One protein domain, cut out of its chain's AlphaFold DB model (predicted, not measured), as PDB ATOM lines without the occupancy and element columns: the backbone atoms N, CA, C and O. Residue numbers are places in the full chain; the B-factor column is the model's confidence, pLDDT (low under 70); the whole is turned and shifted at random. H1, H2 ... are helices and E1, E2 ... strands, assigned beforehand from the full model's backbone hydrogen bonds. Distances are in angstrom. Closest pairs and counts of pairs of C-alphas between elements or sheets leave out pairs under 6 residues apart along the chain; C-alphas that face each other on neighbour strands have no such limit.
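What this domain is: This is residues 157 to 302 and 326 to 335 of the 335 residues of an uncharacterized protein of Mycobacterium heidelbergense (UniProt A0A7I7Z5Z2). Two lobes stand end to end: a twisted three-stranded sheet with H1 over one face and the other face bare, and a small group of three helices, H2, H3 and H4, with loops round them. Residues 226 to 246 cross from the first lobe to the second. The 156 printed residues hold E1, E2, H1, E3, H2, H3 and H4 in chain order, under half of them in named elements; the class is mixed, helices and strands. The sheet, order E2 - E1 - E3, is antiparallel. The whole is only just compact, close to loose, with a radius of gyration of the C-alphas of 17.7 A and spans of 51 by 37 by 30 A.

Where its parts are: E1, residues 167 to 176, begins at C-alpha (29.845, 1.199, -13.569) and is 24.5 A long. E2, 179 to 189, is 27.2 A. H1 is 205 to 212, E3 220 to 225, H2 247 to 254 and H3 260 to 269. H4, 288 to 297, is 15.5 A and ends at C-alpha (20.594, -1.576, 3.969).

How they stand to each other: E1 and E2 form a hairpin, with N 169 and O 187 2.8 A apart. E1 and E3 are antiparallel, with N 170 and O 222 2.9 A apart. H1 is over E1 at a height over the sheet of 8.4 A; its closest C-alphas to E1 are Leu 212 and Ala 169, 7.9 A. E2, H1 and E3 make a split strand-helix-strand unit, two strands running the same way with E1 between them, and its crossover is right-handed. H4 touches H2 at a shallow tilt of 28 degrees, closest C-alphas Val 296 and Ile 251, 4.9 A. H3 and H4 form a helical hairpin, closest C-alphas Leu 266 and Pro 295, 6.2 A. Every O i to N i+4 pair is within hydrogen-bond range in H1 and H3, 3 of 4 in H2 and 1 of 6 in H4, where 4 of 7 O i to N i+3 pairs are.

The domain as a whole: The C-alphas farthest apart, Ser 178 and Gly 274, are 51.6 A apart. Residues 303 to 325 are not printed, a gap of 34.4 A between C-alphas 302 and 326. The links E2 to H1, E3 to H2 and H3 to H4 are long. pLDDT is under 70 at residue 157 and residues 236 to 241, 285 to 302 and 326 to 335.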
ATOM      1  N   PRO A 157      15.803  -9.158  -4.721       69.06
ATOM      2  CA  PRO A 157      14.801  -8.704  -5.668       69.06
ATOM      3  C   PRO A 157      15.435  -8.606  -7.058       69.06
ATOM      4  O   PRO A 157      16.649  -8.422  -7.190       69.06
ATOM      5  N   THR A 158      14.611  -8.693  -8.101       75.12
ATOM      6  CA  THR A 158      15.051  -8.353  -9.457       75.12
ATOM      7  C   THR A 158      15.449  -6.869  -9.474       75.12
ATOM      8  O   THR A 158      14.646  -6.032  -9.048       75.12
ATOM      9  N   PRO A 159      16.669  -6.512  -9.905       73.38
ATOM     10  CA  PRO A 159      17.120  -5.130  -9.948       73.38
ATOM     11  C   PRO A 159      16.369  -4.339 -11.022       73.38
ATOM     12  O   PRO A 159      15.760  -4.893 -11.940       73.38
ATOM     13  N   ALA A 160      16.465  -3.013 -10.935       78.06
ATOM     14  CA  ALA A 160      16.021  -2.139 -12.011       78.06
ATOM     15  C   ALA A 160      16.833  -2.394 -13.295       78.06
ATOM     16  O   ALA A 160      18.012  -2.753 -13.242       78.06
ATOM     17  N   ALA A 161      16.211  -2.163 -14.452       82.62
ATOM     18  CA  ALA A 161      16.899  -2.246 -15.733       82.62
ATOM     19  C   ALA A 161      18.053  -1.230 -15.799       82.62
ATOM     20  O   ALA A 161      17.863  -0.039 -15.557       82.62
ATOM     21  N   CYS A 162      19.243  -1.703 -16.166       87.19
ATOM     22  CA  CYS A 162      20.439  -0.883 -16.339       87.19
ATOM     23  C   CYS A 162      21.172  -1.225 -17.647       87.19
ATOM     24  O   CYS A 162      20.914  -2.260 -18.278       87.19
ATOM     25  N   GLY A 163      22.070  -0.332 -18.069       86.00
ATOM     26  CA  GLY A 163      22.893  -0.482 -19.272       86.00
ATOM     27  C   GLY A 163      23.842  -1.687 -19.228       86.00
ATOM     28  O   GLY A 163      23.950  -2.385 -18.223       86.00
ATOM     29  N   ARG A 164      24.552  -1.943 -20.337       89.44
ATOM     30  CA  ARG A 164      25.490  -3.081 -20.442       89.44
ATOM     31  C   ARG A 164      26.623  -2.995 -19.414       89.44
ATOM     32  O   ARG A 164      26.958  -4.010 -18.817       89.44
ATOM     33  N   THR A 165      27.148  -1.792 -19.202       91.06
ATOM     34  CA  THR A 165      28.260  -1.487 -18.294       91.06
ATOM     35  C   THR A 165      27.791  -0.403 -17.314       91.06
ATOM     36  O   THR A 165      27.941   0.783 -17.602       91.06
ATOM     37  N   PRO A 166      27.099  -0.769 -16.215       89.88
ATOM     38  CA  PRO A 166      26.520   0.202 -15.286       89.88
ATOM     39  C   PRO A 166      27.546   0.953 -14.425       89.88
ATOM     40  O   PRO A 166      27.183   1.981 -13.866       89.88
ATOM     41  N   LEU A 167      28.795   0.493 -14.311       92.38
ATOM     42  CA  LEU A 167      29.845   1.199 -13.569       92.38
ATOM     43  C   LEU A 167      31.160   1.183 -14.349       92.38
ATOM     44  O   LEU A 167      31.654   0.109 -14.701       92.38
ATOM     45  N   VAL A 168      31.742   2.360 -14.561       94.12
ATOM     46  CA  VAL A 168      33.103   2.529 -15.077       94.12
ATOM     47  C   VAL A 168      33.889   3.417 -14.113       94.12
ATOM     48  O   VAL A 168      33.366   4.386 -13.571       94.12
ATOM     49  N   ALA A 169      35.148   3.068 -13.893       94.00
ATOM     50  CA  ALA A 169      36.131   3.832 -13.149       94.00
ATOM     51  C   ALA A 169      37.321   4.094 -14.072       94.00
ATOM     52  O   ALA A 169      37.777   3.164 -14.744       94.00
ATOM     53  N   LYS A 170      37.811   5.334 -14.111       95.00
ATOM     54  CA  LYS A 170      38.980   5.714 -14.911       95.00
ATOM     55  C   LYS A 170      40.037   6.366 -14.042       95.00
ATOM     56  O   LYS A 170      39.740   7.359 -13.376       95.00
ATOM     57  N   GLY A 171      41.247   5.817 -14.076       94.69
ATOM     58  CA  GLY A 171      42.433   6.342 -13.408       94.69
ATOM     59  C   GLY A 171      42.255   6.633 -11.917       94.69
ATOM     60  O   GLY A 171      42.804   7.626 -11.454       94.69
ATOM     61  N   LEU A 172      41.465   5.839 -11.176       94.06
ATOM     62  CA  LEU A 172      41.212   6.123  -9.759       94.06
ATOM     63  C   LEU A 172      42.505   6.045  -8.945       94.06
ATOM     64  O   LEU A 172      43.169   5.006  -8.928       94.06
ATOM     65  N   SER A 173      42.790   7.114  -8.208       93.94
ATOM     66  CA  SER A 173      43.865   7.179  -7.219       93.94
ATOM     67  C   SER A 173      43.328   7.632  -5.864       93.94
ATOM     68  O   SER A 173      42.410   8.460  -5.790       93.94
ATOM     69  N   LYS A 174      43.918   7.103  -4.787       94.00
ATOM     70  CA  LYS A 174      43.634   7.530  -3.416       94.00
ATOM     71  C   LYS A 174      44.883   7.489  -2.540       94.00
ATOM     72  O   LYS A 174      45.598   6.486  -2.531       94.00
ATOM     73  N   SER A 175      45.062   8.537  -1.746       93.25
ATOM     74  CA  SER A 175      46.121   8.689  -0.755       93.25
ATOM     75  C   SER A 175      45.553   9.199   0.572       93.25
ATOM     76  O   SER A 175      44.597   9.973   0.605       93.25
ATOM     77  N   TYR A 176      46.167   8.805   1.687       90.12
ATOM     78  CA  TYR A 176      45.889   9.371   3.008       90.12
ATOM     79  C   TYR A 176      47.164  10.022   3.552       90.12
ATOM     80  O   TYR A 176      48.085   9.345   4.010       90.12
ATOM     81  N   GLY A 177      47.237  11.352   3.468       87.31
ATOM     82  CA  GLY A 177      48.464  12.091   3.771       87.31
ATOM     83  C   GLY A 177      49.582  11.709   2.798       87.31
ATOM     84  O   GLY A 177      49.442  11.903   1.594       87.31
ATOM     85  N   SER A 178      50.678  11.152   3.316       87.12
ATOM     86  CA  SER A 178      51.804  10.640   2.521       87.12
ATOM     87  C   SER A 178      51.664   9.173   2.089       87.12
ATOM     88  O   SER A 178      52.505   8.692   1.332       87.12
ATOM     89  N   LEU A 179      50.641   8.447   2.558       87.62
ATOM     90  CA  LEU A 179      50.422   7.047   2.196       87.62
ATOM     91  C   LEU A 179      49.567   6.952   0.927       87.62
ATOM     92  O   LEU A 179      48.344   7.074   0.993       87.62
ATOM     93  N   GLU A 180      50.203   6.707  -0.218       89.44
ATOM     94  CA  GLU A 180      49.509   6.310  -1.448       89.44
ATOM     95  C   GLU A 180      48.925   4.899  -1.272       89.44
ATOM     96  O   GLU A 180      49.638   3.955  -0.927       89.44
ATOM     97  N   VAL A 181      47.612   4.759  -1.463       91.44
ATOM     98  CA  VAL A 181      46.888   3.492  -1.261       91.44
ATOM     99  C   VAL A 181      46.820   2.704  -2.568       91.44
ATOM    100  O   VAL A 181      47.052   1.496  -2.586       91.44
ATOM    101  N   PHE A 182      46.484   3.392  -3.658       91.94
ATOM    102  CA  PHE A 182      46.568   2.912  -5.037       91.94
ATOM    103  C   PHE A 182      46.484   4.101  -5.999       91.94
ATOM    104  O   PHE A 182      45.987   5.171  -5.636       91.94
ATOM    105  N   SER A 183      46.909   3.886  -7.243       93.19
ATOM    106  CA  SER A 183      46.949   4.925  -8.268       93.19
ATOM    107  C   SER A 183      46.616   4.375  -9.650       93.19
ATOM    108  O   SER A 183      47.001   3.249  -9.969       93.19
ATOM    109  N   GLY A 184      45.915   5.159 -10.474       92.50
ATOM    110  CA  GLY A 184      45.665   4.823 -11.879       92.50
ATOM    111  C   GLY A 184      44.768   3.599 -12.109       92.50
ATOM    112  O   GLY A 184      44.932   2.908 -13.110       92.50
ATOM    113  N   VAL A 185      43.835   3.294 -11.200       93.25
ATOM    114  CA  VAL A 185      42.970   2.108 -11.322       93.25
ATOM    115  C   VAL A 185      41.831   2.358 -12.320       93.25
ATOM    116  O   VAL A 185      40.862   3.058 -12.020       93.25
ATOM    117  N   ASP A 186      41.934   1.733 -13.493       93.06
ATOM    118  CA  ASP A 186      40.860   1.616 -14.485       93.06
ATOM    119  C   ASP A 186      40.052   0.324 -14.270       93.06
ATOM    120  O   ASP A 186      40.623  -0.767 -14.187       93.06
ATOM    121  N   LEU A 187      38.715   0.406 -14.227       93.12
ATOM    122  CA  LEU A 187      37.859  -0.787 -14.213       93.12
ATOM    123  C   LEU A 187      36.479  -0.544 -14.836       93.12
ATOM    124  O   LEU A 187      35.941   0.557 -14.803       93.12
ATOM    125  N   ALA A 188      35.868  -1.600 -15.372       92.88
ATOM    126  CA  ALA A 188      34.502  -1.574 -15.886       92.88
ATOM    127  C   ALA A 188      33.738  -2.812 -15.401       92.88
ATOM    128  O   ALA A 188      34.201  -3.938 -15.587       92.88
ATOM    129  N   ILE A 189      32.572  -2.612 -14.780       91.38
ATOM    130  CA  ILE A 189      31.692  -3.698 -14.331       91.38
ATOM    131  C   ILE A 189      30.521  -3.803 -15.305       91.38
ATOM    132  O   ILE A 189      29.679  -2.908 -15.371       91.38
ATOM    133  N   ASP A 190      30.458  -4.913 -16.041       90.00
ATOM    134  CA  ASP A 190      29.320  -5.260 -16.896       90.00
ATOM    135  C   ASP A 190      28.163  -5.860 -16.068       90.00
ATOM    136  O   ASP A 190      28.377  -6.559 -15.075       90.00
ATOM    137  N   ARG A 191      26.919  -5.620 -16.492       88.06
ATOM    138  CA  ARG A 191      25.693  -6.127 -15.849       88.06
ATOM    139  C   ARG A 191      25.719  -7.655 -15.712       88.06
ATOM    140  O   ARG A 191      26.057  -8.359 -16.662       88.06
ATOM    141  N   GLY A 192      25.333  -8.170 -14.545       83.19
ATOM    142  CA  GLY A 192      25.345  -9.599 -14.210       83.19
ATOM    143  C   GLY A 192      26.705 -10.143 -13.751       83.19
ATOM    144  O   GLY A 192      26.766 -11.271 -13.243       83.19
ATOM    145  N   SER A 193      27.786  -9.361 -13.878       86.44
ATOM    146  CA  SER A 193      29.133  -9.762 -13.455       86.44
ATOM    147  C   SER A 193      29.212 -10.022 -11.951       86.44
ATOM    148  O   SER A 193      28.533  -9.395 -11.141       86.44
ATOM    149  N   ARG A 194      30.103 -10.938 -11.566       85.19
ATOM    150  CA  ARG A 194      30.496 -11.167 -10.170       85.19
ATOM    151  C   ARG A 194      31.983 -10.865 -10.068       85.19
ATOM    152  O   ARG A 194      32.792 -11.615 -10.608       85.19
ATOM    153  N   VAL A 195      32.317  -9.736  -9.452       85.69
ATOM    154  CA  VAL A 195      33.690  -9.219  -9.367       85.69
ATOM    155  C   VAL A 195      34.232  -9.458  -7.964       85.69
ATOM    156  O   VAL A 195      33.519  -9.277  -6.978       85.69
ATOM    157  N   VAL A 196      35.501  -9.854  -7.887       85.25
ATOM    158  CA  VAL A 196      36.205 -10.132  -6.635       85.25
ATOM    159  C   VAL A 196      37.455  -9.266  -6.562       85.25
ATOM    160  O   VAL A 196      38.322  -9.355  -7.424       85.25
ATOM    161  N   VAL A 197      37.544  -8.453  -5.511       84.62
ATOM    162  CA  VAL A 197      38.740  -7.688  -5.141       84.62
ATOM    163  C   VAL A 197      39.576  -8.526  -4.171       84.62
ATOM    164  O   VAL A 197      39.121  -8.845  -3.074       84.62
ATOM    165  N   LEU A 198      40.791  -8.891  -4.574       81.62
ATOM    166  CA  LEU A 198      41.750  -9.642  -3.757       81.62
ATOM    167  C   LEU A 198      42.953  -8.763  -3.402       81.62
ATOM    168  O   LEU A 198      43.223  -7.772  -4.072       81.62
ATOM    169  N   GLY A 199      43.668  -9.136  -2.343       80.25
ATOM    170  CA  GLY A 199      44.867  -8.440  -1.872       80.25
ATOM    171  C   GLY A 199      45.070  -8.615  -0.370       80.25
ATOM    172  O   GLY A 199      44.148  -9.017   0.348       80.25
ATOM    173  N   LEU A 200      46.265  -8.273   0.107       78.06
ATOM    174  CA  LEU A 200      46.626  -8.315   1.526       78.06
ATOM    175  C   LEU A 200      45.806  -7.320   2.357       78.06
ATOM    176  O   LEU A 200      45.166  -6.391   1.839       78.06
ATOM    177  N   ASN A 201      45.780  -7.508   3.668       78.38
ATOM    178  CA  ASN A 201      45.252  -6.499   4.579       78.38
ATOM    179  C   ASN A 201      46.091  -5.211   4.521       78.38
ATOM    180  O   ASN A 201      47.312  -5.249   4.447       78.38
ATOM    181  N   GLY A 202      45.412  -4.061   4.477       78.75
ATOM    182  CA  GLY A 202      46.032  -2.757   4.203       78.75
ATOM    183  C   GLY A 202      46.156  -2.383   2.716       78.75
ATOM    184  O   GLY A 202      46.283  -1.201   2.423       78.75
ATOM    185  N   ALA A 203      46.009  -3.319   1.768       84.19
ATOM    186  CA  ALA A 203      46.149  -3.067   0.321       84.19
ATOM    187  C   ALA A 203      44.970  -2.293  -0.330       84.19
ATOM    188  O   ALA A 203      44.578  -2.576  -1.460       84.19
ATOM    189  N   GLY A 204      44.313  -1.384   0.395       86.38
ATOM    190  CA  GLY A 204      43.288  -0.494  -0.166       86.38
ATOM    191  C   GLY A 204      41.939  -1.111  -0.545       86.38
ATOM    192  O   GLY A 204      41.067  -0.377  -1.001       86.38
ATOM    193  N   LYS A 205      41.713  -2.420  -0.337       90.00
ATOM    194  CA  LYS A 205      40.472  -3.125  -0.734       90.00
ATOM    195  C   LYS A 205      39.194  -2.383  -0.308       90.00
ATOM    196  O   LYS A 205      38.322  -2.119  -1.131       90.00
ATOM    197  N   THR A 206      39.099  -2.023   0.972       87.00
ATOM    198  CA  THR A 206      37.940  -1.316   1.543       87.00
ATOM    199  C   THR A 206      37.813   0.099   0.984       87.00
ATOM    200  O   THR A 206      36.710   0.519   0.657       87.00
ATOM    201  N   THR A 207      38.928   0.810   0.801       89.38
ATOM    202  CA  THR A 207      38.968   2.141   0.177       89.38
ATOM    203  C   THR A 207      38.459   2.098  -1.265       89.38
ATOM    204  O   THR A 207      37.577   2.874  -1.616       89.38
ATOM    205  N   LEU A 208      38.905   1.136  -2.081       90.69
ATOM    206  CA  LEU A 208      38.403   0.945  -3.446       90.69
ATOM    207  C   LEU A 208      36.886   0.692  -3.459       90.69
ATOM    208  O   LEU A 208      36.171   1.282  -4.266       90.69
ATOM    209  N   LEU A 209      36.374  -0.137  -2.544       90.94
ATOM    210  CA  LEU A 209      34.931  -0.369  -2.423       90.94
ATOM    211  C   LEU A 209      34.167   0.887  -1.966       90.94
ATOM    212  O   LEU A 209      33.084   1.133  -2.489       90.94
ATOM    213  N   ARG A 210      34.726   1.703  -1.060       88.88
ATOM    214  CA  ARG A 210      34.142   2.991  -0.632       88.88
ATOM    215  C   ARG A 210      34.081   4.017  -1.762       88.88
ATOM    216  O   ARG A 210      33.070   4.718  -1.864       88.88
ATOM    217  N   LEU A 211      35.109   4.064  -2.617       91.31
ATOM    218  CA  LEU A 211      35.097   4.871  -3.839       91.31
ATOM    219  C   LEU A 211      33.994   4.389  -4.783       91.31
ATOM    220  O   LEU A 211      33.108   5.161  -5.127       91.31
ATOM    221  N   LEU A 212      33.986   3.101  -5.148       90.19
ATOM    222  CA  LEU A 212      32.978   2.527  -6.055       90.19
ATOM    223  C   LEU A 212      31.541   2.661  -5.516       90.19
ATOM    224  O   LEU A 212      30.593   2.715  -6.298       90.19
ATOM    225  N   ALA A 213      31.378   2.736  -4.193       88.38
ATOM    226  CA  ALA A 213      30.115   3.012  -3.517       88.38
ATOM    227  C   ALA A 213      29.660   4.484  -3.580       88.38
ATOM    228  O   ALA A 213      28.512   4.770  -3.243       88.38
ATOM    229  N   GLY A 214      30.541   5.418  -3.953       86.88
ATOM    230  CA  GLY A 214      30.309   6.861  -3.844       86.88
ATOM    231  C   GLY A 214      30.272   7.376  -2.399       86.88
ATOM    232  O   GLY A 214      29.800   8.481  -2.156       86.88
ATOM    233  N   THR A 215      30.737   6.577  -1.430       85.25
ATOM    234  CA  THR A 215      30.818   6.972  -0.006       85.25
ATOM    235  C   THR A 215      32.063   7.791   0.319       85.25
ATOM    236  O   THR A 215      32.124   8.433   1.362       85.25
ATOM    237  N   GLU A 216      33.055   7.767  -0.567       88.75
ATOM    238  CA  GLU A 216      34.318   8.481  -0.437       88.75
ATOM    239  C   GLU A 216      34.760   8.954  -1.830       88.75
ATOM    240  O   GLU A 216      34.512   8.268  -2.824       88.75
ATOM    241  N   ASN A 217      35.387  10.128  -1.913       90.31
ATOM    242  CA  ASN A 217      35.817  10.710  -3.186       90.31
ATOM    243  C   ASN A 217      37.249  10.267  -3.547       90.31
ATOM    244  O   ASN A 217      38.105  10.225  -2.651       90.31
ATOM    245  N   PRO A 218      37.538   9.977  -4.831       93.31
ATOM    246  CA  PRO A 218      38.909   9.807  -5.308       93.31
ATOM    247  C   PRO A 218      39.688  11.122  -5.225       93.31
ATOM    248  O   PRO A 218      39.094  12.198  -5.291       93.31
ATOM    249  N   ASP A 219      41.015  11.030  -5.140       94.06
ATOM    250  CA  ASP A 219      41.892  12.210  -5.208       94.06
ATOM    251  C   ASP A 219      42.280  12.532  -6.661       94.06
ATOM    252  O   ASP A 219      42.480  13.691  -7.018       94.06
ATOM    253  N   ALA A 220      42.335  11.506  -7.519       93.06
ATOM    254  CA  ALA A 220      42.437  11.637  -8.969       93.06
ATOM    255  C   ALA A 220      41.636  10.532  -9.679       93.06
ATOM    256  O   ALA A 220      41.328   9.491  -9.094       93.06
ATOM    257  N   GLY A 221      41.299  10.766 -10.949       93.06
ATOM    258  CA  GLY A 221      40.410   9.901 -11.724       93.06
ATOM    259  C   GLY A 221      38.928  10.208 -11.505       93.06
ATOM    260  O   GLY A 221      38.564  11.182 -10.846       93.06
ATOM    261  N   ALA A 222      38.056   9.388 -12.091       92.00
ATOM    262  CA  ALA A 222      36.609   9.586 -12.033       92.00
ATOM    263  C   ALA A 222      35.821   8.270 -12.030       92.00
ATOM    264  O   ALA A 222      36.244   7.256 -12.589       92.00
ATOM    265  N   LEU A 223      34.628   8.327 -11.435       92.81
ATOM    266  CA  LEU A 223      33.589   7.308 -11.548       92.81
ATOM    267  C   LEU A 223      32.543   7.783 -12.554       92.81
ATOM    268  O   LEU A 223      31.936   8.839 -12.386       92.81
ATOM    269  N   GLU A 224      32.324   6.984 -13.590       91.25
ATOM    270  CA  GLU A 224      31.341   7.214 -14.642       91.25
ATOM    271  C   GLU A 224      30.153   6.255 -14.425       91.25
ATOM    272  O   GLU A 224      30.227   5.075 -14.793       91.25
ATOM    273  N   PRO A 225      29.054   6.714 -13.792       88.12
ATOM    274  CA  PRO A 225      27.871   5.890 -13.584       88.12
ATOM    275  C   PRO A 225      27.123   5.673 -14.905       88.12
ATOM    276  O   PRO A 225      26.717   6.615 -15.587       88.12
ATOM    277  N   GLY A 226      26.906   4.409 -15.260       86.75
ATOM    278  CA  GLY A 226      26.128   4.017 -16.429       86.75
ATOM    279  C   GLY A 226      24.617   4.164 -16.217       86.75
ATOM    280  O   GLY A 226      24.113   4.281 -15.098       86.75
ATOM    281  N   HIS A 227      23.860   4.122 -17.317       85.25
ATOM    282  CA  HIS A 227      22.406   4.289 -17.277       85.25
ATOM    283  C   HIS A 227      21.722   3.263 -16.357       85.25
ATOM    284  O   HIS A 227      21.939   2.055 -16.489       85.25
ATOM    285  N   GLY A 228      20.862   3.750 -15.459       82.75
ATOM    286  CA  GLY A 228      20.106   2.922 -14.518       82.75
ATOM    287  C   GLY A 228      20.929   2.346 -13.362       82.75
ATOM    288  O   GLY A 228      20.424   1.473 -12.657       82.75
ATOM    289  N   LEU A 229      22.174   2.796 -13.149       85.00
ATOM    290  CA  LEU A 229      22.979   2.335 -12.019       85.00
ATOM    291  C   LEU A 229      22.274   2.622 -10.683       85.00
ATOM    292  O   LEU A 229      21.878   3.748 -10.390       85.00
ATOM    293  N   ARG A 230      22.190   1.589  -9.842       81.75
ATOM    294  CA  ARG A 230      21.885   1.700  -8.414       81.75
ATOM    295  C   ARG A 230      22.948   0.934  -7.644       81.75
ATOM    296  O   ARG A 230      23.184  -0.237  -7.937       81.75
ATOM    297  N   VAL A 231      23.580   1.599  -6.684       83.94
ATOM    298  CA  VAL A 231      24.651   1.020  -5.870       83.94
ATOM    299  C   VAL A 231      24.102   0.648  -4.500       83.94
ATOM    300  O   VAL A 231      23.428   1.452  -3.860       83.94
ATOM    301  N   GLY A 232      24.388  -0.575  -4.064       80.38
ATOM    302  CA  GLY A 232      24.229  -1.009  -2.680       80.38
ATOM    303  C   GLY A 232      25.606  -1.337  -2.122       80.38
ATOM    304  O   GLY A 232      26.345  -2.107  -2.737       80.38
ATOM    305  N   TYR A 233      25.957  -0.743  -0.986       79.12
ATOM    306  CA  TYR A 233      27.239  -0.944  -0.321       79.12
ATOM    307  C   TYR A 233      27.002  -1.526   1.070       79.12
ATOM    308  O   TYR A 233      26.135  -1.058   1.801       79.12
ATOM    309  N   PHE A 234      27.759  -2.566   1.409       73.44
ATOM    310  CA  PHE A 234      27.732  -3.224   2.709       73.44
ATOM    311  C   PHE A 234      29.137  -3.120   3.294       73.44
ATOM    312  O   PHE A 234      30.089  -3.652   2.716       73.44
ATOM    313  N   ALA A 235      29.273  -2.375   4.386       70.19
ATOM    314  CA  ALA A 235      30.561  -2.119   5.014       70.19
ATOM    315  C   ALA A 235      31.015  -3.320   5.866       70.19
ATOM    316  O   ALA A 235      30.259  -4.252   6.127       70.19
ATOM    317  N   GLN A 236      32.271  -3.312   6.308       61.84
ATOM    318  CA  GLN A 236      32.769  -4.314   7.254       61.84
ATOM    319  C   GLN A 236      32.385  -3.939   8.696       61.84
ATOM    320  O   GLN A 236      31.856  -4.759   9.443       61.84
ATOM    321  N   GLU A 237      32.562  -2.665   9.038       61.06
ATOM    322  CA  GLU A 237      32.155  -2.034  10.296       61.06
ATOM    323  C   GLU A 237      30.938  -1.134  10.036       61.06
ATOM    324  O   GLU A 237      30.824  -0.527   8.971       61.06
ATOM    325  N   HIS A 238      29.993  -1.095  10.977       57.25
ATOM    326  CA  HIS A 238      28.687  -0.459  10.792       57.25
ATOM    327  C   HIS A 238      28.272   0.309  12.058       57.25
ATOM    328  O   HIS A 238      27.617  -0.251  12.941       57.25
ATOM    329  N   ASP A 239      28.579   1.602  12.102       55.84
ATOM    330  CA  ASP A 239      28.194   2.493  13.212       55.84
ATOM    331  C   ASP A 239      26.769   3.058  13.071       55.84
ATOM    332  O   ASP A 239      26.265   3.730  13.961       55.84
ATOM    333  N   THR A 240      26.081   2.773  11.962       59.50
ATOM    334  CA  THR A 240      24.762   3.349  11.633       59.50
ATOM    335  C   THR A 240      23.565   2.556  12.177       59.50
ATOM    336  O   THR A 240      22.473   2.687  11.629       59.50
ATOM    337  N   LEU A 241      23.758   1.670  13.160       69.88
ATOM    338  CA  LEU A 241      22.650   0.993  13.845       69.88
ATOM    339  C   LEU A 241      22.589   1.461  15.290       69.88
ATOM    340  O   LEU A 241      23.591   1.392  16.005       69.88
ATOM    341  N   ASP A 242      21.394   1.853  15.709       78.69
ATOM    342  CA  ASP A 242      21.091   2.092  17.109       78.69
ATOM    343  C   ASP A 242      21.028   0.729  17.820       78.69
ATOM    344  O   ASP A 242      20.305  -0.178  17.398       78.69
ATOM    345  N   ASN A 243      21.866   0.553  18.844       82.69
ATOM    346  CA  ASN A 243      21.966  -0.702  19.590       82.69
ATOM    347  C   ASN A 243      20.906  -0.812  20.696       82.69
ATOM    348  O   ASN A 243      20.611  -1.934  21.120       82.69
ATOM    349  N   ASP A 244      20.354   0.319  21.136       85.75
ATOM    350  CA  ASP A 244      19.346   0.400  22.190       85.75
ATOM    351  C   ASP A 244      17.939   0.259  21.593       85.75
ATOM    352  O   ASP A 244      17.073  -0.390  22.185       85.75
ATOM    353  N   ALA A 245      17.736   0.763  20.371       86.81
ATOM    354  CA  ALA A 245      16.529   0.510  19.592       86.81
ATOM    355  C   ALA A 245      16.373  -0.971  19.191       86.81
ATOM    356  O   ALA A 245      17.334  -1.730  18.991       86.81
ATOM    357  N   THR A 246      15.122  -1.384  19.011       89.81
ATOM    358  CA  THR A 246      14.776  -2.751  18.611       89.81
ATOM    359  C   THR A 246      15.166  -3.066  17.164       89.81
ATOM    360  O   THR A 246      15.390  -2.188  16.320       89.81
ATOM    361  N   VAL A 247      15.201  -4.364  16.854       86.25
ATOM    362  CA  VAL A 247      15.274  -4.899  15.484       86.25
ATOM    363  C   VAL A 247      14.154  -4.329  14.595       86.25
ATOM    364  O   VAL A 247      14.381  -4.020  13.426       86.25
ATOM    365  N   TRP A 248      12.943  -4.138  15.121       88.12
ATOM    366  CA  TRP A 248      11.837  -3.561  14.356       88.12
ATOM    367  C   TRP A 248      12.004  -2.059  14.078       88.12
ATOM    368  O   TRP A 248      11.814  -1.609  12.945       88.12
ATOM    369  N   GLU A 249      12.389  -1.273  15.081       87.75
ATOM    370  CA  GLU A 249      12.505   0.186  14.951       87.75
ATOM    371  C   GLU A 249      13.619   0.590  13.989       87.75
ATOM    372  O   GLU A 249      13.399   1.415  13.103       87.75
ATOM    373  N   ASN A 250      14.787  -0.046  14.084       85.69
ATOM    374  CA  ASN A 250      15.910   0.217  13.187       85.69
ATOM    375  C   ASN A 250      15.560  -0.035  11.704       85.69
ATOM    376  O   ASN A 250      15.917   0.772  10.842       85.69
ATOM    377  N   ILE A 251      14.852  -1.130  11.373       83.12
ATOM    378  CA  ILE A 251      14.472  -1.391   9.971       83.12
ATOM    379  C   ILE A 251      13.404  -0.400   9.506       83.12
ATOM    380  O   ILE A 251      13.422   0.038   8.354       83.12
ATOM    381  N   ARG A 252      12.496  -0.001  10.406       85.12
ATOM    382  CA  ARG A 252      11.464   0.995  10.114       85.12
ATOM    383  C   ARG A 252      12.078   2.372   9.864       85.12
ATOM    384  O   ARG A 252      11.647   3.053   8.941       85.12
ATOM    385  N   HIS A 253      13.102   2.738  10.633       83.44
ATOM    386  CA  HIS A 253      13.844   3.989  10.495       83.44
ATOM    387  C   HIS A 253      14.663   4.048   9.198       83.44
ATOM    388  O   HIS A 253      14.674   5.074   8.524       83.44
ATOM    389  N   ALA A 254      15.312   2.949   8.803       77.12
ATOM    390  CA  ALA A 254      16.082   2.905   7.558       77.12
ATOM    391  C   ALA A 254      15.219   2.790   6.290       77.12
ATOM    392  O   ALA A 254      15.661   3.177   5.206       77.12
ATOM    393  N   ALA A 255      13.995   2.269   6.406       76.25
ATOM    394  CA  ALA A 255      13.104   2.022   5.276       76.25
ATOM    395  C   ALA A 255      11.653   2.511   5.526       76.25
ATOM    396  O   ALA A 255      10.715   1.721   5.363       76.25
ATOM    397  N   PRO A 256      11.436   3.803   5.867       78.50
ATOM    398  CA  PRO A 256      10.130   4.328   6.292       78.50
ATOM    399  C   PRO A 256       9.046   4.187   5.211       78.50
ATOM    400  O   PRO A 256       7.908   3.834   5.515       78.50
ATOM    401  N   GLU A 257       9.438   4.342   3.942       76.06
ATOM    402  CA  GLU A 257       8.600   4.218   2.736       76.06
ATOM    403  C   GLU A 257       8.174   2.774   2.386       76.06
ATOM    404  O   GLU A 257       7.580   2.530   1.334       76.06
ATOM    405  N   SER A 258       8.539   1.776   3.196       79.62
ATOM    406  CA  SER A 258       8.250   0.361   2.903       79.62
ATOM    407  C   SER A 258       7.022  -0.125   3.666       79.62
ATOM    408  O   SER A 258       6.763   0.308   4.790       79.62
ATOM    409  N   GLY A 259       6.267  -1.063   3.093       82.94
ATOM    410  CA  GLY A 259       5.131  -1.669   3.792       82.94
ATOM    411  C   GLY A 259       5.596  -2.576   4.935       82.94
ATOM    412  O   GLY A 259       6.564  -3.317   4.783       82.94
ATOM    413  N   GLU A 260       4.896  -2.588   6.074       85.25
ATOM    414  CA  GLU A 260       5.316  -3.418   7.216       85.25
ATOM    415  C   GLU A 260       5.407  -4.914   6.882       85.25
ATOM    416  O   GLU A 260       6.295  -5.610   7.368       85.25
ATOM    417  N   GLN A 261       4.498  -5.418   6.042       83.06
ATOM    418  CA  GLN A 261       4.502  -6.813   5.594       83.06
ATOM    419  C   GLN A 261       5.742  -7.146   4.748       83.06
ATOM    420  O   GLN A 261       6.284  -8.243   4.870       83.06
ATOM    421  N   GLU A 262       6.225  -6.196   3.942       79.81
ATOM    422  CA  GLU A 262       7.460  -6.330   3.159       79.81
ATOM    423  C   GLU A 262       8.674  -6.408   4.094       79.81
ATOM    424  O   GLU A 262       9.485  -7.326   3.970       79.81
ATOM    425  N   LEU A 263       8.750  -5.517   5.090       82.56
ATOM    426  CA  LEU A 263       9.835  -5.497   6.078       82.56
ATOM    427  C   LEU A 263       9.847  -6.755   6.960       82.56
ATOM    428  O   LEU A 263      10.910  -7.339   7.173       82.56
ATOM    429  N   ARG A 264       8.681  -7.232   7.424       84.81
ATOM    430  CA  ARG A 264       8.576  -8.500   8.173       84.81
ATOM    431  C   ARG A 264       8.910  -9.716   7.303       84.81
ATOM    432  O   ARG A 264       9.548 -10.645   7.790       84.81
ATOM    433  N   GLY A 265       8.539  -9.707   6.020       80.44
ATOM    434  CA  GLY A 265       8.921 -10.749   5.062       80.44
ATOM    435  C   GLY A 265      10.431 -10.792   4.808       80.44
ATOM    436  O   GLY A 265      11.029 -11.869   4.813       80.44
ATOM    437  N   LEU A 266      11.057  -9.621   4.659       79.69
ATOM    438  CA  LEU A 266      12.505  -9.472   4.537       79.69
ATOM    439  C   LEU A 266      13.215  -9.981   5.798       79.69
ATOM    440  O   LEU A 266      14.098 -10.826   5.697       79.69
ATOM    441  N   LEU A 267      12.780  -9.558   6.987       81.69
ATOM    442  CA  LEU A 267      13.333 -10.026   8.263       81.69
ATOM    443  C   LEU A 267      13.188 -11.536   8.466       81.69
ATOM    444  O   LEU A 267      14.151 -12.193   8.867       81.69
ATOM    445  N   GLY A 268      12.040 -12.105   8.090       79.50
ATOM    446  CA  GLY A 268      11.819 -13.548   8.097       79.50
ATOM    447  C   GLY A 268      12.779 -14.314   7.178       79.50
ATOM    448  O   GLY A 268      13.191 -15.422   7.521       79.50
ATOM    449  N   ALA A 269      13.210 -13.723   6.056       76.06
ATOM    450  CA  ALA A 269      14.235 -14.310   5.185       76.06
ATOM    451  C   ALA A 269      15.639 -14.324   5.827       76.06
ATOM    452  O   ALA A 269      16.436 -15.206   5.503       76.06
ATOM    453  N   PHE A 270      15.907 -13.410   6.767       73.62
ATOM    454  CA  PHE A 270      17.090 -13.392   7.643       73.62
ATOM    455  C   PHE A 270      16.843 -14.069   9.004       73.62
ATOM    456  O   PHE A 270      17.659 -13.950   9.911       73.62
ATOM    457  N   MET A 271      15.749 -14.831   9.127       74.56
ATOM    458  CA  MET A 271      15.369 -15.632  10.300       74.56
ATOM    459  C   MET A 271      14.935 -14.848  11.551       74.56
ATOM    460  O   MET A 271      14.709 -15.463  12.593       74.56
ATOM    461  N   PHE A 272      14.732 -13.531  11.450       80.81
ATOM    462  CA  PHE A 272      14.174 -12.710  12.529       80.81
ATOM    463  C   PHE A 272      12.647 -12.793  12.515       80.81
ATOM    464  O   PHE A 272      12.006 -12.489  11.507       80.81
ATOM    465  N   SER A 273      12.046 -13.243  13.619       80.75
ATOM    466  CA  SER A 273      10.589 -13.421  13.710       80.75
ATOM    467  C   SER A 273      10.060 -13.408  15.148       80.75
ATOM    468  O   SER A 273      10.786 -13.726  16.092       80.75
ATOM    469  N   GLY A 274       8.777 -13.062  15.304       83.19
ATOM    470  CA  GLY A 274       8.114 -12.975  16.609       83.19
ATOM    471  C   GLY A 274       8.827 -11.999  17.548       83.19
ATOM    472  O   GLY A 274       9.312 -10.966  17.099       83.19
ATOM    473  N   ALA A 275       8.959 -12.380  18.820       81.44
ATOM    474  CA  ALA A 275       9.578 -11.570  19.875       81.44
ATOM    475  C   ALA A 275      11.044 -11.148  19.615       81.44
ATOM    476  O   ALA A 275      11.569 -10.286  20.310       81.44
ATOM    477  N   GLN A 276      11.726 -11.723  18.615       80.38
ATOM    478  CA  GLN A 276      13.060 -11.264  18.200       80.38
ATOM    479  C   GLN A 276      13.028  -9.905  17.485       80.38
ATOM    480  O   GLN A 276      14.073  -9.280  17.332       80.38
ATOM    481  N   LEU A 277      11.858  -9.467  17.008       84.50
ATOM    482  CA  LEU A 277      11.681  -8.146  16.405       84.50
ATOM    483  C   LEU A 277      11.672  -7.037  17.464       84.50
ATOM    484  O   LEU A 277      12.150  -5.940  17.196       84.50
ATOM    485  N   ASP A 278      11.208  -7.362  18.669       87.81
ATOM    486  CA  ASP A 278      11.095  -6.454  19.813       87.81
ATOM    487  C   ASP A 278      12.358  -6.480  20.705       87.81
ATOM    488  O   ASP A 278      12.417  -5.843  21.753       87.81
ATOM    489  N   GLN A 279      13.388  -7.233  20.297       87.56
ATOM    490  CA  GLN A 279      14.669  -7.339  20.996       87.56
ATOM    491  C   GLN A 279      15.597  -6.153  20.634       87.56
ATOM    492  O   GLN A 279      15.752  -5.865  19.442       87.56
ATOM    493  N   PRO A 280      16.276  -5.505  21.609       87.31
ATOM    494  CA  PRO A 280      17.290  -4.477  21.344       87.31
ATOM    495  C   PRO A 280      18.458  -5.013  20.510       87.31
ATOM    496  O   PRO A 280      19.031  -6.063  20.831       87.31
ATOM    497  N   ALA A 281      18.845  -4.290  19.457       82.25
ATOM    498  CA  ALA A 281      19.818  -4.758  18.466       82.25
ATOM    499  C   ALA A 281      21.216  -5.058  19.048       82.25
ATOM    500  O   ALA A 281      21.935  -5.917  18.524       82.25
ATOM    501  N   GLY A 282      21.598  -4.397  20.146       79.00
ATOM    502  CA  GLY A 282      22.850  -4.630  20.872       79.00
ATOM    503  C   GLY A 282      22.928  -5.988  21.577       79.00
ATOM    504  O   GLY A 282      24.025  -6.496  21.793       79.00
ATOM    505  N   THR A 283      21.786  -6.615  21.880       80.75
ATOM    506  CA  THR A 283      21.717  -7.910  22.590       80.75
ATOM    507  C   THR A 283      21.757  -9.133  21.660       80.75
ATOM    508  O   THR A 283      21.662 -10.276  22.112       80.75
ATOM    509  N   LEU A 284      21.900  -8.919  20.348       75.62
ATOM    510  CA  LEU A 284      22.024  -9.990  19.362       75.62
ATOM    511  C   LEU A 284      23.421 -10.629  19.397       75.62
ATOM    512  O   LEU A 284      24.436  -9.936  19.367       75.62
ATOM    513  N   SER A 285      23.469 -11.965  19.371       67.19
ATOM    514  CA  SER A 285      24.727 -12.723  19.351       67.19
ATOM    515  C   SER A 285      25.588 -12.426  18.114       67.19
ATOM    516  O   SER A 285      25.079 -12.019  17.066       67.19
ATOM    517  N   GLY A 286      26.899 -12.682  18.216       57.16
ATOM    518  CA  GLY A 286      27.894 -12.337  17.190       57.16
ATOM    519  C   GLY A 286      27.578 -12.833  15.773       57.16
ATOM    520  O   GLY A 286      27.825 -12.106  14.818       57.16
ATOM    521  N   GLY A 287      26.949 -14.006  15.617       61.66
ATOM    522  CA  GLY A 287      26.489 -14.510  14.313       61.66
ATOM    523  C   GLY A 287      25.162 -13.908  13.818       61.66
ATOM    524  O   GLY A 287      24.926 -13.821  12.614       61.66
ATOM    525  N   ARG A 288      24.291 -13.442  14.725       61.66
ATOM    526  CA  ARG A 288      23.004 -12.804  14.378       61.66
ATOM    527  C   ARG A 288      23.160 -11.323  14.052       61.66
ATOM    528  O   ARG A 288      22.488 -10.829  13.151       61.66
ATOM    529  N   ARG A 289      24.055 -10.617  14.749       64.12
ATOM    530  CA  ARG A 289      24.262  -9.169  14.594       64.12
ATOM    531  C   ARG A 289      24.617  -8.759  13.150       64.12
ATOM    532  O   ARG A 289      24.059  -7.757  12.718       64.12
ATOM    533  N   PRO A 290      25.435  -9.498  12.363       57.72
ATOM    534  CA  PRO A 290      25.664  -9.236  10.935       57.72
ATOM    535  C   PRO A 290      24.449  -9.535  10.048       57.72
ATOM    536  O   PRO A 290      24.129  -8.738   9.169       57.72
ATOM    537  N   ALA A 291      23.753 -10.655  10.287       57.28
ATOM    538  CA  ALA A 291      22.572 -11.062   9.516       57.28
ATOM    539  C   ALA A 291      21.414 -10.060   9.659       57.28
ATOM    540  O   ALA A 291      20.707  -9.774   8.698       57.28
ATOM    541  N   TRP A 292      21.275  -9.475  10.847       59.59
ATOM    542  CA  TRP A 292      20.347  -8.391  11.145       59.59
ATOM    543  C   TRP A 292      20.628  -7.107  10.334       59.59
ATOM    544  O   TRP A 292      19.695  -6.448   9.881       59.59
ATOM    545  N   ARG A 293      21.893  -6.755  10.060       61.88
ATOM    546  CA  ARG A 293      22.218  -5.488   9.358       61.88
ATOM    547  C   ARG A 293      21.773  -5.463   7.893       61.88
ATOM    548  O   ARG A 293      21.599  -4.391   7.321       61.88
ATOM    549  N   TRP A 294      21.607  -6.635   7.280       59.19
ATOM    550  CA  TRP A 294      21.278  -6.777   5.861       59.19
ATOM    551  C   TRP A 294      19.915  -6.178   5.472       59.19
ATOM    552  O   TRP A 294      19.901  -5.334   4.577       59.19
ATOM    553  N   PRO A 295      18.785  -6.548   6.116       56.66
ATOM    554  CA  PRO A 295      17.476  -5.942   5.867       56.66
ATOM    555  C   PRO A 295      17.458  -4.407   5.856       56.66
ATOM    556  O   PRO A 295      16.797  -3.810   5.011       56.66
ATOM    557  N   VAL A 296      18.209  -3.779   6.764       54.81
ATOM    558  CA  VAL A 296      18.269  -2.321   6.964       54.81
ATOM    559  C   VAL A 296      18.846  -1.598   5.738       54.81
ATOM    560  O   VAL A 296      18.328  -0.567   5.321       54.81
ATOM    561  N   TRP A 297      19.889  -2.162   5.121       53.22
ATOM    562  CA  TRP A 297      20.594  -1.576   3.969       53.22
ATOM    563  C   TRP A 297      20.072  -2.036   2.598       53.22
ATOM    564  O   TRP A 297      20.541  -1.577   1.557       53.22
ATOM    565  N   TRP A 298      19.112  -2.962   2.572       49.09
ATOM    566  CA  TRP A 298      18.700  -3.681   1.363       49.09
ATOM    567  C   TRP A 298      17.912  -2.838   0.343       49.09
ATOM    568  O   TRP A 298      17.859  -3.209  -0.833       49.09
ATOM    569  N   ARG A 299      17.329  -1.694   0.738       46.91
ATOM    570  CA  ARG A 299      16.681  -0.776  -0.216       46.91
ATOM    571  C   ARG A 299      17.651   0.296  -0.737       46.91
ATOM    572  O   ARG A 299      18.216   1.041   0.062       46.91
ATOM    573  N   PRO A 300      17.784   0.470  -2.068       38.38
ATOM    574  CA  PRO A 300      18.431   1.657  -2.612       38.38
ATOM    575  C   PRO A 300      17.586   2.890  -2.267       38.38
ATOM    576  O   PRO A 300      16.367   2.875  -2.465       38.38
ATOM    577  N   ARG A 301      18.233   3.961  -1.789       31.64
ATOM    578  CA  ARG A 301      17.575   5.256  -1.544       31.64
ATOM    579  C   ARG A 301      16.802   5.699  -2.802       31.64
ATOM    580  O   ARG A 301      17.348   5.577  -3.903       31.64
ATOM    581  N   PRO A 302      15.560   6.208  -2.679       27.66
ATOM    582  CA  PRO A 302      14.860   6.789  -3.816       27.66
ATOM    583  C   PRO A 302      15.617   8.014  -4.355       27.66
ATOM    584  O   PRO A 302      16.336   8.707  -3.639       27.66
ATOM    585  N   CYS A 326      40.233 -18.036  -6.437       21.67
ATOM    586  CA  CYS A 326      38.794 -17.722  -6.362       21.67
ATOM    587  C   CYS A 326      38.470 -17.523  -4.864       21.67
ATOM    588  O   CYS A 326      38.630 -18.463  -4.095       21.67
ATOM    589  N   ALA A 327      37.932 -16.371  -4.459       22.48
ATOM    590  CA  ALA A 327      37.255 -16.199  -3.167       22.48
ATOM    591  C   ALA A 327      35.981 -15.374  -3.401       22.48
ATOM    592  O   ALA A 327      35.979 -14.483  -4.242       22.48
ATOM    593  N   ALA A 328      34.861 -15.695  -2.756       20.80
ATOM    594  CA  ALA A 328      33.565 -15.165  -3.185       20.80
ATOM    595  C   ALA A 328      33.227 -13.798  -2.559       20.80
ATOM    596  O   ALA A 328      32.607 -13.728  -1.501       20.80
ATOM    597  N   ILE A 329      33.528 -12.704  -3.263       29.31
ATOM    598  CA  ILE A 329      32.873 -11.413  -3.006       29.31
ATOM    599  C   ILE A 329      31.516 -11.398  -3.711       29.31
ATOM    600  O   ILE A 329      31.423 -11.473  -4.937       29.31
ATOM    601  N   THR A 330      30.445 -11.266  -2.926       24.44
ATOM    602  CA  THR A 330      29.077 -11.097  -3.444       24.44
ATOM    603  C   THR A 330      28.729  -9.611  -3.555       24.44
ATOM    604  O   THR A 330      27.694  -9.156  -3.078       24.44
ATOM    605  N   ALA A 331      29.593  -8.838  -4.221       27.14
ATOM    606  CA  ALA A 331      29.237  -7.510  -4.709       27.14
ATOM    607  C   ALA A 331      28.282  -7.699  -5.899       27.14
ATOM    608  O   ALA A 331      28.704  -7.877  -7.044       27.14
ATOM    609  N   ARG A 332      26.979  -7.790  -5.612       28.86
ATOM    610  CA  ARG A 332      25.955  -8.220  -6.577       28.86
ATOM    611  C   ARG A 332      25.456  -7.044  -7.422       28.86
ATOM    612  O   ARG A 332      24.302  -6.635  -7.322       28.86
ATOM    613  N   TRP A 333      26.338  -6.511  -8.264       30.27
ATOM    614  CA  TRP A 333      26.010  -5.473  -9.244       30.27
ATOM    615  C   TRP A 333      25.024  -6.025 -10.285       30.27
ATOM    616  O   TRP A 333      25.404  -6.832 -11.129       30.27
ATOM    617  N   CYS A 334      23.759  -5.597 -10.188       25.08
ATOM    618  CA  CYS A 334      22.637  -5.876 -11.100       25.08
ATOM    619  C   CYS A 334      22.597  -7.295 -11.709       25.08
ATOM    620  O   CYS A 334      23.173  -7.537 -12.771       25.08
ATOM    621  N   TRP A 335      21.858  -8.194 -11.045       26.31
ATOM    622  CA  TRP A 335      21.377  -9.468 -11.599       26.31
ATOM    623  C   TRP A 335      20.013  -9.325 -12.290       26.31
ATOM    624  O   TRP A 335      19.005  -9.713 -11.663       26.31
TER     625      TRP A 335